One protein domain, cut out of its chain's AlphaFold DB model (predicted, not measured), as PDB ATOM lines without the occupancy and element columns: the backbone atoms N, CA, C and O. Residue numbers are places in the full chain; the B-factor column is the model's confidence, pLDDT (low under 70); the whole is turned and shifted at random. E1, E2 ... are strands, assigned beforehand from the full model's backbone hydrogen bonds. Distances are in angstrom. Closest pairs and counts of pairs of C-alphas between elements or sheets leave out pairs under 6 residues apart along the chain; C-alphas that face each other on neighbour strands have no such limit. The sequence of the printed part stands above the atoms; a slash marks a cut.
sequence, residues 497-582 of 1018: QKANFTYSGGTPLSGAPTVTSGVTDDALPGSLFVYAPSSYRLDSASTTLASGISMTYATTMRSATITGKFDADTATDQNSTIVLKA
ATOM      1  N   GLN A 497     -46.897   0.521 -10.552       75.69
ATOM      2  CA  GLN A 497     -46.311  -0.839 -10.579       75.69
ATOM      3  C   GLN A 497     -47.301  -2.019 -10.393       75.69
ATOM      4  O   GLN A 497     -48.437  -1.866  -9.932       75.69
ATOM      5  N   LYS A 498     -46.849  -3.240 -10.732       79.94
ATOM      6  CA  LYS A 498     -47.547  -4.526 -10.514       79.94
ATOM      7  C   LYS A 498     -46.589  -5.597  -9.995       79.94
ATOM      8  O   LYS A 498     -45.424  -5.554 -10.353       79.94
ATOM      9  N   ALA A 499     -47.091  -6.585  -9.249       78.81
ATOM     10  CA  ALA A 499     -46.330  -7.742  -8.773       78.81
ATOM     11  C   ALA A 499     -46.977  -9.077  -9.173       78.81
ATOM     12  O   ALA A 499     -48.132  -9.340  -8.835       78.81
ATOM     13  N   ASN A 500     -46.228  -9.931  -9.874       81.25
ATOM     14  CA  ASN A 500     -46.661 -11.240 -10.376       81.25
ATOM     15  C   ASN A 500     -45.938 -12.379  -9.633       81.25
ATOM     16  O   ASN A 500     -44.785 -12.219  -9.245       81.25
ATOM     17  N   PHE A 501     -46.577 -13.545  -9.480       83.56
ATOM     18  CA  PHE A 501     -46.023 -14.723  -8.796       83.56
ATOM     19  C   PHE A 501     -46.159 -15.995  -9.651       83.56
ATOM     20  O   PHE A 501     -47.267 -16.420  -9.981       83.56
ATOM     21  N   THR A 502     -45.035 -16.623  -9.996       79.12
ATOM     22  CA  THR A 502     -44.945 -17.864 -10.793       79.12
ATOM     23  C   THR A 502     -44.138 -18.935 -10.047       79.12
ATOM     24  O   THR A 502     -43.391 -18.606  -9.133       79.12
ATOM     25  N   TYR A 503     -44.282 -20.224 -10.390       79.19
ATOM     26  CA  TYR A 503     -43.649 -21.336  -9.652       79.19
ATOM     27  C   TYR A 503     -42.891 -22.290 -10.589       79.19
ATOM     28  O   TYR A 503     -43.415 -22.631 -11.652       79.19
ATOM     29  N   SER A 504     -41.680 -22.732 -10.221       67.75
ATOM     30  CA  SER A 504     -40.826 -23.588 -11.074       67.75
ATOM     31  C   SER A 504     -39.901 -24.541 -10.286       67.75
ATOM     32  O   SER A 504     -39.798 -24.459  -9.066       67.75
ATOM     33  N   GLY A 505     -39.264 -25.510 -10.969       63.59
ATOM     34  CA  GLY A 505     -38.349 -26.510 -10.373       63.59
ATOM     35  C   GLY A 505     -39.030 -27.675  -9.628       63.59
ATOM     36  O   GLY A 505     -38.459 -28.750  -9.468       63.59
ATOM     37  N   GLY A 506     -40.301 -27.498  -9.281       61.09
ATOM     38  CA  GLY A 506     -41.223 -28.502  -8.763       61.09
ATOM     39  C   GLY A 506     -42.624 -27.896  -8.665       61.09
ATOM     40  O   GLY A 506     -42.790 -26.687  -8.828       61.09
ATOM     41  N   THR A 507     -43.649 -28.707  -8.421       64.69
ATOM     42  CA  THR A 507     -45.027 -28.200  -8.302       64.69
ATOM     43  C   THR A 507     -45.352 -27.929  -6.827       64.69
ATOM     44  O   THR A 507     -45.251 -28.863  -6.024       64.69
ATOM     45  N   PRO A 508     -45.729 -26.696  -6.431       70.06
ATOM     46  CA  PRO A 508     -46.132 -26.407  -5.054       70.06
ATOM     47  C   PRO A 508     -47.480 -27.065  -4.720       70.06
ATOM     48  O   PRO A 508     -48.244 -27.452  -5.609       70.06
ATOM     49  N   LEU A 509     -47.801 -27.173  -3.430       65.62
ATOM     50  CA  LEU A 509     -49.124 -27.637  -2.986       65.62
ATOM     51  C   LEU A 509     -50.214 -26.585  -3.311       65.62
ATOM     52  O   LEU A 509     -49.939 -25.390  -3.385       65.62
ATOM     53  N   SER A 510     -51.457 -27.028  -3.537       59.06
ATOM     54  CA  SER A 510     -52.573 -26.201  -4.050       59.06
ATOM     55  C   SER A 510     -52.921 -24.977  -3.167       59.06
ATOM     56  O   SER A 510     -53.010 -25.126  -1.950       59.06
ATOM     57  N   GLY A 511     -53.170 -23.795  -3.776       64.69
ATOM     58  CA  GLY A 511     -53.668 -22.571  -3.098       64.69
ATOM     59  C   GLY A 511     -52.814 -21.287  -3.195       64.69
ATOM     60  O   GLY A 511     -53.113 -20.318  -2.503       64.69
ATOM     61  N   ALA A 512     -51.762 -21.260  -4.020       71.00
ATOM     62  CA  ALA A 512     -50.761 -20.185  -4.053       71.00
ATOM     63  C   ALA A 512     -51.126 -18.980  -4.980       71.00
ATOM     64  O   ALA A 512     -51.743 -19.197  -6.026       71.00
ATOM     65  N   PRO A 513     -50.765 -17.717  -4.635       71.12
ATOM     66  CA  PRO A 513     -51.128 -16.481  -5.371       71.12
ATOM     67  C   PRO A 513     -50.402 -16.305  -6.723       71.12
ATOM     68  O   PRO A 513     -49.341 -16.899  -6.912       71.12
ATOM     69  N   THR A 514     -50.940 -15.451  -7.623       70.94
ATOM     70  CA  THR A 514     -50.395 -15.214  -8.987       70.94
ATOM     71  C   THR A 514     -50.213 -13.747  -9.461       70.94
ATOM     72  O   THR A 514     -49.283 -13.529 -10.230       70.94
ATOM     73  N   VAL A 515     -50.995 -12.727  -9.049       80.62
ATOM     74  CA  VAL A 515     -50.752 -11.288  -9.412       80.62
ATOM     75  C   VAL A 515     -51.441 -10.253  -8.483       80.62
ATOM     76  O   VAL A 515     -52.517 -10.543  -7.962       80.62
ATOM     77  N   THR A 516     -50.858  -9.046  -8.305       75.88
ATOM     78  CA  THR A 516     -51.388  -7.852  -7.578       75.88
ATOM     79  C   THR A 516     -50.812  -6.492  -8.095       75.88
ATOM     80  O   THR A 516     -49.850  -6.513  -8.854       75.88
ATOM     81  N   SER A 517     -51.362  -5.303  -7.752       77.94
ATOM     82  CA  SER A 517     -50.976  -3.971  -8.333       77.94
ATOM     83  C   SER A 517     -51.010  -2.744  -7.378       77.94
ATOM     84  O   SER A 517     -51.869  -2.729  -6.498       77.94
ATOM     85  N   GLY A 518     -50.149  -1.713  -7.589       80.75
ATOM     86  CA  GLY A 518     -49.986  -0.480  -6.761       80.75
ATOM     87  C   GLY A 518     -49.018   0.605  -7.330       80.75
ATOM     88  O   GLY A 518     -48.859   0.691  -8.545       80.75
ATOM     89  N   VAL A 519     -48.401   1.468  -6.497       81.12
ATOM     90  CA  VAL A 519     -47.377   2.486  -6.892       81.12
ATOM     91  C   VAL A 519     -46.097   2.363  -6.049       81.12
ATOM     92  O   VAL A 519     -46.156   1.785  -4.970       81.12
ATOM     93  N   THR A 520     -44.962   2.901  -6.517       82.12
ATOM     94  CA  THR A 520     -43.658   2.855  -5.822       82.12
ATOM     95  C   THR A 520     -43.787   3.150  -4.319       82.12
ATOM     96  O   THR A 520     -44.368   4.162  -3.931       82.12
ATOM     97  N   ASP A 521     -43.199   2.288  -3.485       76.81
ATOM     98  CA  ASP A 521     -43.153   2.320  -2.012       76.81
ATOM     99  C   ASP A 521     -44.461   1.998  -1.239       76.81
ATOM    100  O   ASP A 521     -44.433   1.958   0.008       76.81
ATOM    101  N   ASP A 522     -45.581   1.705  -1.918       78.75
ATOM    102  CA  ASP A 522     -46.841   1.252  -1.291       78.75
ATOM    103  C   ASP A 522     -46.800  -0.228  -0.874       78.75
ATOM    104  O   ASP A 522     -46.104  -1.033  -1.478       78.75
ATOM    105  N   ALA A 523     -47.578  -0.629   0.140       76.81
ATOM    106  CA  ALA A 523     -47.629  -2.017   0.624       76.81
ATOM    107  C   ALA A 523     -48.523  -2.946  -0.227       76.81
ATOM    108  O   ALA A 523     -49.573  -2.539  -0.723       76.81
ATOM    109  N   LEU A 524     -48.144  -4.226  -0.323       76.25
ATOM    110  CA  LEU A 524     -48.952  -5.277  -0.948       76.25
ATOM    111  C   LEU A 524     -50.254  -5.536  -0.160       76.25
ATOM    112  O   LEU A 524     -50.252  -5.489   1.075       76.25
ATOM    113  N   PRO A 525     -51.364  -5.881  -0.836       66.12
ATOM    114  CA  PRO A 525     -52.649  -6.114  -0.178       66.12
ATOM    115  C   PRO A 525     -52.738  -7.506   0.488       66.12
ATOM    116  O   PRO A 525     -52.865  -8.519  -0.195       66.12
ATOM    117  N   GLY A 526     -52.758  -7.554   1.829       66.44
ATOM    118  CA  GLY A 526     -52.982  -8.776   2.634       66.44
ATOM    119  C   GLY A 526     -51.787  -9.752   2.723       66.44
ATOM    120  O   GLY A 526     -50.759  -9.540   2.091       66.44
ATOM    121  N   SER A 527     -51.901 -10.824   3.529       64.25
ATOM    122  CA  SER A 527     -50.866 -11.879   3.672       64.25
ATOM    123  C   SER A 527     -51.170 -13.105   2.791       64.25
ATOM    124  O   SER A 527     -52.263 -13.663   2.889       64.25
ATOM    125  N   LEU A 528     -50.211 -13.549   1.964       76.62
ATOM    126  CA  LEU A 528     -50.360 -14.655   0.984       76.62
ATOM    127  C   LEU A 528     -49.449 -15.870   1.343       76.62
ATOM    128  O   LEU A 528     -48.458 -15.655   2.026       76.62
ATOM    129  N   PHE A 529     -49.708 -17.126   0.913       77.94
ATOM    130  CA  PHE A 529     -48.999 -18.347   1.425       77.94
ATOM    131  C   PHE A 529     -48.586 -19.421   0.365       77.94
ATOM    132  O   PHE A 529     -49.286 -19.563  -0.637       77.94
ATOM    133  N   VAL A 530     -47.495 -20.206   0.602       80.50
ATOM    134  CA  VAL A 530     -46.883 -21.253  -0.299       80.50
ATOM    135  C   VAL A 530     -46.237 -22.468   0.451       80.50
ATOM    136  O   VAL A 530     -45.688 -22.269   1.532       80.50
ATOM    137  N   TYR A 531     -46.225 -23.707  -0.113       75.19
ATOM    138  CA  TYR A 531     -45.666 -24.964   0.493       75.19
ATOM    139  C   TYR A 531     -44.945 -25.948  -0.501       75.19
ATOM    140  O   TYR A 531     -45.415 -26.089  -1.632       75.19
ATOM    141  N   ALA A 532     -43.877 -26.681  -0.079       64.62
ATOM    142  CA  ALA A 532     -42.969 -27.549  -0.899       64.62
ATOM    143  C   ALA A 532     -42.897 -29.083  -0.537       64.62
ATOM    144  O   ALA A 532     -43.124 -29.436   0.624       64.62
ATOM    145  N   PRO A 533     -42.547 -30.006  -1.486       62.03
ATOM    146  CA  PRO A 533     -42.513 -31.483  -1.331       62.03
ATOM    147  C   PRO A 533     -41.163 -32.067  -0.808       62.03
ATOM    148  O   PRO A 533     -40.312 -31.325  -0.342       62.03
ATOM    149  N   SER A 534     -40.952 -33.398  -0.776       57.66
ATOM    150  CA  SER A 534     -39.740 -34.063  -0.208       57.66
ATOM    151  C   SER A 534     -38.528 -34.138  -1.161       57.66
ATOM    152  O   SER A 534     -38.722 -34.259  -2.365       57.66
ATOM    153  N   SER A 535     -37.291 -34.094  -0.620       58.22
ATOM    154  CA  SER A 535     -35.992 -33.996  -1.348       58.22
ATOM    155  C   SER A 535     -35.806 -32.729  -2.197       58.22
ATOM    156  O   SER A 535     -34.880 -32.626  -2.998       58.22
ATOM    157  N   TYR A 536     -36.711 -31.778  -1.997       63.12
ATOM    158  CA  TYR A 536     -36.717 -30.434  -2.534       63.12
ATOM    159  C   TYR A 536     -37.079 -29.507  -1.380       63.12
ATOM    160  O   TYR A 536     -37.805 -29.890  -0.457       63.12
ATOM    161  N   ARG A 537     -36.623 -28.270  -1.446       71.94
ATOM    162  CA  ARG A 537     -37.078 -27.209  -0.549       71.94
ATOM    163  C   ARG A 537     -37.513 -26.014  -1.370       71.94
ATOM    164  O   ARG A 537     -37.226 -25.946  -2.569       71.94
ATOM    165  N   LEU A 538     -38.233 -25.099  -0.728       74.75
ATOM    166  CA  LEU A 538     -38.355 -23.751  -1.258       74.75
ATOM    167  C   LEU A 538     -36.941 -23.204  -1.288       74.75
ATOM    168  O   LEU A 538     -36.330 -22.978  -0.247       74.75
ATOM    169  N   ASP A 539     -36.407 -23.094  -2.486       72.81
ATOM    170  CA  ASP A 539     -35.080 -22.572  -2.668       72.81
ATOM    171  C   ASP A 539     -35.205 -21.071  -2.549       72.81
ATOM    172  O   ASP A 539     -35.621 -20.423  -3.503       72.81
ATOM    173  N   SER A 540     -34.926 -20.526  -1.368       70.88
ATOM    174  CA  SER A 540     -35.026 -19.084  -1.173       70.88
ATOM    175  C   SER A 540     -34.034 -18.333  -2.057       70.88
ATOM    176  O   SER A 540     -34.290 -17.183  -2.395       70.88
ATOM    177  N   ALA A 541     -32.950 -19.000  -2.471       69.44
ATOM    178  CA  ALA A 541     -31.909 -18.439  -3.316       69.44
ATOM    179  C   ALA A 541     -32.263 -18.453  -4.814       69.44
ATOM    180  O   ALA A 541     -31.950 -17.491  -5.509       69.44
ATOM    181  N   SER A 542     -32.903 -19.508  -5.332       71.69
ATOM    182  CA  SER A 542     -33.404 -19.523  -6.723       71.69
ATOM    183  C   SER A 542     -34.804 -18.932  -6.840       71.69
ATOM    184  O   SER A 542     -35.205 -18.526  -7.931       71.69
ATOM    185  N   THR A 543     -35.544 -18.860  -5.729       77.19
ATOM    186  CA  THR A 543     -36.765 -18.068  -5.620       77.19
ATOM    187  C   THR A 543     -36.382 -16.624  -5.838       77.19
ATOM    188  O   THR A 543     -35.816 -15.955  -4.980       77.19
ATOM    189  N   THR A 544     -36.680 -16.145  -7.027       80.56
ATOM    190  CA  THR A 544     -36.446 -14.760  -7.363       80.56
ATOM    191  C   THR A 544     -37.661 -14.014  -6.866       80.56
ATOM    192  O   THR A 544     -38.734 -14.161  -7.439       80.56
ATOM    193  N   LEU A 545     -37.531 -13.284  -5.766       80.75
ATOM    194  CA  LEU A 545     -38.543 -12.309  -5.383       80.75
ATOM    195  C   LEU A 545     -38.209 -11.007  -6.072       80.75
ATOM    196  O   LEU A 545     -37.056 -10.580  -6.095       80.75
ATOM    197  N   ALA A 546     -39.232 -10.383  -6.627       76.50
ATOM    198  CA  ALA A 546     -39.088  -9.015  -7.056       76.50
ATOM    199  C   ALA A 546     -38.796  -8.113  -5.853       76.50
ATOM    200  O   ALA A 546     -39.116  -8.452  -4.708       76.50
ATOM    201  N   SER A 547     -38.146  -6.983  -6.101       73.50
ATOM    202  CA  SER A 547     -37.643  -6.129  -5.028       73.50
ATOM    203  C   SER A 547     -38.805  -5.629  -4.154       73.50
ATOM    204  O   SER A 547     -39.942  -5.590  -4.583       73.50
ATOM    205  N   GLY A 548     -38.589  -5.351  -2.870       73.44
ATOM    206  CA  GLY A 548     -39.665  -4.947  -1.945       73.44
ATOM    207  C   GLY A 548     -40.688  -6.039  -1.583       73.44
ATOM    208  O   GLY A 548     -41.376  -5.907  -0.570       73.44
ATOM    209  N   ILE A 549     -40.733  -7.157  -2.312       81.44
ATOM    210  CA  ILE A 549     -41.483  -8.360  -1.954       81.44
ATOM    211  C   ILE A 549     -40.618  -9.238  -1.052       81.44
ATOM    212  O   ILE A 549     -39.464  -9.539  -1.334       81.44
ATOM    213  N   SER A 550     -41.182  -9.663   0.064       82.25
ATOM    214  CA  SER A 550     -40.537 -10.519   1.048       82.25
ATOM    215  C   SER A 550     -41.333 -11.796   1.230       82.25
ATOM    216  O   SER A 550     -42.563 -11.790   1.300       82.25
ATOM    217  N   MET A 551     -40.616 -12.902   1.373       82.50
ATOM    218  CA  MET A 551     -41.193 -14.151   1.837       82.50
ATOM    219  C   MET A 551     -40.601 -14.515   3.188       82.50
ATOM    220  O   MET A 551     -39.388 -14.567   3.359       82.50
ATOM    221  N   THR A 552     -41.472 -14.780   4.152       83.62
ATOM    222  CA  THR A 552     -41.103 -15.338   5.449       83.62
ATOM    223  C   THR A 552     -41.257 -16.847   5.370       83.62
ATOM    224  O   THR A 552     -42.378 -17.361   5.370       83.62
ATOM    225  N   TYR A 553     -40.131 -17.545   5.261       76.69
ATOM    226  CA  TYR A 553     -40.078 -19.002   5.202       76.69
ATOM    227  C   TYR A 553     -40.223 -19.608   6.601       76.69
ATOM    228  O   TYR A 553     -39.740 -19.057   7.590       76.69
ATOM    229  N   ALA A 554     -40.858 -20.774   6.694       72.38
ATOM    230  CA  ALA A 554     -40.708 -21.630   7.863       72.38
ATOM    231  C   ALA A 554     -39.254 -22.120   7.957       72.38
ATOM    232  O   ALA A 554     -38.592 -22.303   6.936       72.38
ATOM    233  N   THR A 555     -38.771 -22.382   9.173       68.56
ATOM    234  CA  THR A 555     -37.363 -22.728   9.459       68.56
ATOM    235  C   THR A 555     -36.832 -23.916   8.659       68.56
ATOM    236  O   THR A 555     -35.652 -23.967   8.345       68.56
ATOM    237  N   THR A 556     -37.698 -24.854   8.281       62.22
ATOM    238  CA  THR A 556     -37.326 -26.034   7.491       62.22
ATOM    239  C   THR A 556     -37.366 -25.793   5.979       62.22
ATOM    240  O   THR A 556     -37.261 -26.747   5.217       62.22
ATOM    241  N   MET A 557     -37.632 -24.562   5.528       71.81
ATOM    242  CA  MET A 557     -37.754 -24.168   4.115       71.81
ATOM    243  C   MET A 557     -38.790 -24.969   3.311       71.81
ATOM    244  O   MET A 557     -38.694 -25.142   2.098       71.81
ATOM    245  N   ARG A 558     -39.825 -25.462   3.998       71.50
ATOM    246  CA  ARG A 558     -40.901 -26.274   3.404       71.50
ATOM    247  C   ARG A 558     -42.216 -25.515   3.219       71.50
ATOM    248  O   ARG A 558     -43.123 -26.028   2.573       71.50
ATOM    249  N   SER A 559     -42.322 -24.300   3.751       74.94
ATOM    250  CA  SER A 559     -43.465 -23.399   3.577       74.94
ATOM    251  C   SER A 559     -43.057 -21.935   3.749       74.94
ATOM    252  O   SER A 559     -41.981 -21.673   4.286       74.94
ATOM    253  N   ALA A 560     -43.881 -20.988   3.284       82.12
ATOM    254  CA  ALA A 560     -43.613 -19.553   3.398       82.12
ATOM    255  C   ALA A 560     -44.867 -18.653   3.290       82.12
ATOM    256  O   ALA A 560     -45.870 -19.039   2.686       82.12
ATOM    257  N   THR A 561     -44.779 -17.436   3.846       83.06
ATOM    258  CA  THR A 561     -45.769 -16.335   3.746       83.06
ATOM    259  C   THR A 561     -45.190 -15.169   2.942       83.06
ATOM    260  O   THR A 561     -44.051 -14.802   3.192       83.06
ATOM    261  N   ILE A 562     -45.949 -14.554   2.035       83.50
ATOM    262  CA  ILE A 562     -45.525 -13.421   1.194       83.50
ATOM    263  C   ILE A 562     -46.125 -12.106   1.718       83.50
ATOM    264  O   ILE A 562     -47.334 -12.018   1.947       83.50
ATOM    265  N   THR A 563     -45.281 -11.086   1.875       80.69
ATOM    266  CA  THR A 563     -45.605  -9.709   2.298       80.69
ATOM    267  C   THR A 563     -44.654  -8.735   1.608       80.69
ATOM    268  O   THR A 563     -43.549  -9.137   1.278       80.69
ATOM    269  N   GLY A 564     -44.979  -7.458   1.434       79.69
ATOM    270  CA  GLY A 564     -43.994  -6.542   0.852       79.69
ATOM    271  C   GLY A 564     -44.542  -5.190   0.452       79.69
ATOM    272  O   GLY A 564     -45.660  -4.837   0.827       79.69
ATOM    273  N   LYS A 565     -43.744  -4.460  -0.323       83.00
ATOM    274  CA  LYS A 565     -44.079  -3.201  -0.977       83.00
ATOM    275  C   LYS A 565     -43.750  -3.252  -2.467       83.00
ATOM    276  O   LYS A 565     -42.867  -4.005  -2.874       83.00
ATOM    277  N   PHE A 566     -44.435  -2.427  -3.245       82.50
ATOM    278  CA  PHE A 566     -44.025  -2.103  -4.604       82.50
ATOM    279  C   PHE A 566     -42.678  -1.379  -4.541       82.50
ATOM    280  O   PHE A 566     -42.495  -0.490  -3.708       82.50
ATOM    281  N   ASP A 567     -41.710  -1.836  -5.328       77.25
ATOM    282  CA  ASP A 567     -40.344  -1.328  -5.312       77.25
ATOM    283  C   ASP A 567     -40.239  -0.011  -6.072       77.25
ATOM    284  O   ASP A 567     -41.161   0.792  -6.052       77.25
ATOM    285  N   ALA A 568     -39.096   0.252  -6.683       74.50
ATOM    286  CA  ALA A 568     -38.769   1.470  -7.390       74.50
ATOM    287  C   ALA A 568     -38.497   1.222  -8.890       74.50
ATOM    288  O   ALA A 568     -38.187   2.156  -9.628       74.50
ATOM    289  N   ASP A 569     -38.584  -0.013  -9.375       76.69
ATOM    290  CA  ASP A 569     -38.453  -0.309 -10.798       76.69
ATOM    291  C   ASP A 569     -39.829  -0.285 -11.466       76.69
ATOM    292  O   ASP A 569     -40.681  -1.142 -11.264       76.69
ATOM    293  N   THR A 570     -40.062   0.738 -12.281       69.38
ATOM    294  CA  THR A 570     -41.367   0.973 -12.919       69.38
ATOM    295  C   THR A 570     -41.381   0.575 -14.384       69.38
ATOM    296  O   THR A 570     -42.403   0.717 -15.055       69.38
ATOM    297  N   ALA A 571     -40.236   0.144 -14.915       69.19
ATOM    298  CA  ALA A 571     -40.129  -0.351 -16.280       69.19
ATOM    299  C   ALA A 571     -40.492  -1.838 -16.363       69.19
ATOM    300  O   ALA A 571     -40.876  -2.317 -17.432       69.19
ATOM    301  N   THR A 572     -40.385  -2.560 -15.246       72.38
ATOM    302  CA  THR A 572     -40.686  -3.983 -15.168       72.38
ATOM    303  C   THR A 572     -41.723  -4.259 -14.089       72.38
ATOM    304  O   THR A 572     -41.704  -3.673 -13.013       72.38
ATOM    305  N   ASP A 573     -42.673  -5.149 -14.386       77.62
ATOM    306  CA  ASP A 573     -43.518  -5.690 -13.327       77.62
ATOM    307  C   ASP A 573     -42.626  -6.483 -12.356       77.62
ATOM    308  O   ASP A 573     -41.725  -7.219 -12.772       77.62
ATOM    309  N   GLN A 574     -42.928  -6.392 -11.067       81.12
ATOM    310  CA  GLN A 574     -42.288  -7.125  -9.988       81.12
ATOM    311  C   GLN A 574     -42.610  -8.620 -10.091       81.12
ATOM    312  O   GLN A 574     -43.498  -9.160  -9.428       81.12
ATOM    313  N   ASN A 575     -41.886  -9.311 -10.960       80.75
ATOM    314  CA  ASN A 575     -42.079 -10.725 -11.227       80.75
ATOM    315  C   ASN A 575     -41.302 -11.569 -10.221       80.75
ATOM    316  O   ASN A 575     -40.081 -11.682 -10.292       80.75
ATOM    317  N   SER A 576     -42.029 -12.200  -9.306       82.94
ATOM    318  CA  SER A 576     -41.475 -13.169  -8.378       82.94
ATOM    319  C   SER A 576     -41.660 -14.588  -8.920       82.94
ATOM    320  O   SER A 576     -42.785 -15.033  -9.136       82.94
ATOM    321  N   THR A 577     -40.572 -15.320  -9.127       81.81
ATOM    322  CA  THR A 577     -40.605 -16.755  -9.434       81.81
ATOM    323  C   THR A 577     -40.196 -17.527  -8.194       81.81
ATOM    324  O   THR A 577     -39.057 -17.427  -7.757       81.81
ATOM    325  N   ILE A 578     -41.102 -18.315  -7.632       83.81
ATOM    326  CA  ILE A 578     -40.854 -19.129  -6.445       83.81
ATOM    327  C   ILE A 578     -40.401 -20.515  -6.893       83.81
ATOM    328  O   ILE A 578     -41.138 -21.254  -7.550       83.81
ATOM    329  N   VAL A 579     -39.161 -20.851  -6.558       76.25
ATOM    330  CA  VAL A 579     -38.472 -22.032  -7.076       76.25
ATOM    331  C   VAL A 579     -38.381 -23.096  -6.003       76.25
ATOM    332  O   VAL A 579     -38.028 -22.840  -4.853       76.25
ATOM    333  N   LEU A 580     -38.676 -24.322  -6.406       71.38
ATOM    334  CA  LEU A 580     -38.422 -25.510  -5.619       71.38
ATOM    335  C   LEU A 580     -37.162 -26.178  -6.191       71.38
ATOM    336  O   LEU A 580     -37.156 -26.534  -7.368       71.38
ATOM    337  N   LYS A 581     -36.091 -26.343  -5.400       69.50
ATOM    338  CA  LYS A 581     -34.804 -26.921  -5.864       69.50
ATOM    339  C   LYS A 581     -34.368 -28.109  -5.012       69.50
ATOM    340  O   LYS A 581     -34.693 -28.188  -3.828       69.50
ATOM    341  N   ALA A 582     -33.588 -28.990  -5.637       62.84
ATOM    342  CA  ALA A 582     -32.741 -29.977  -4.970       62.84
ATOM    343  C   ALA A 582     -31.697 -29.320  -4.035       62.84
ATOM    344  O   ALA A 582     -31.410 -28.121  -4.133       62.84
TER     345      ALA A 582
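What this domain is: This is residues 497 to 582 of the 1018 residues of the protein "PKD domain-containing protein" of Weissella confusa (UniProt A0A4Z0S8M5). The domain is a small sandwich of two sheets face to face, four strands E2, E1, E7 and E4 in one and three strands E3, E6 and E5 in the other, with their strands running nearly along one common line. The larger sheet is strongly twisted, and its edge strand E4 bends sharply. The printed part has 86 residues with seven named strands, E1 to E7 along the chain, and no named helix: the class is all strand. The larger sheet, in the order E2, E1, E7, E4, is mixed; the smaller, E3, E6, E5, is antiparallel. The whole is compact, with a radius of gyration of the C-alphas of 12.5 A, and elongated, spanning 38 by 22 by 20 A.

Where its parts are: Begin with the larger sheet: find C-alpha 497 at (-46.311, -0.839, -10.579), where E1 starts, and read 23.4 A along it to C-alpha 504 at (-40.826, -23.588, -11.074). E7, residues 574 to 581, runs 21.6 A and ends at C-alpha 581 at (-34.804, -26.921, -5.864). E2 is residues 515 to 519. E4, residues 537 to 544, bends by 80 degrees at residue 541 and measures 14.2 A from first to last C-alpha. In the smaller sheet look for E3 at residues 528 to 531, E6 at residues 559 to 564, which is 17.1 A long, and E5 at residues 549 to 553.

How they stand to each other: Look first at E1 and E7, parallel inner strands at 16 degrees, where N 502 and O 576 are 2.9 A apart, within hydrogen-bond range. E1 and E2 form a hairpin, antiparallel, with N 499 and O 516 at 2.8 A. On the other side of E7 lies E4, antiparallel, with N 544 and O 577 at 2.8 A and, beyond the bend, N 539 and O 579 at 2.9 A. In the smaller sheet the inner strand E6 is antiparallel to E3, with N 562 and O 528 at 2.7 A, and forms a hairpin with E5, where N 550 and O 563 are 2.7 A apart. Between the sheets, 23 pairs of C-alphas are within 10 A, and the best planes are 7 degrees apart. E5 and E7 are near each other, with 5 such pairs. The closest C-alphas of E4 and E6 are those of Leu 538 and Ser 559, 7.0 A apart.

The domain as a whole: The two C-alphas farthest apart are those of Val 519 and Ser 535, at 38.6 A. The printed part has no cut, and no link is long. The mean pLDDT of the printed part is 74.3; find values under 70 in 22 residues, among them 504 to 507, 509 to 511 and 532 to 536.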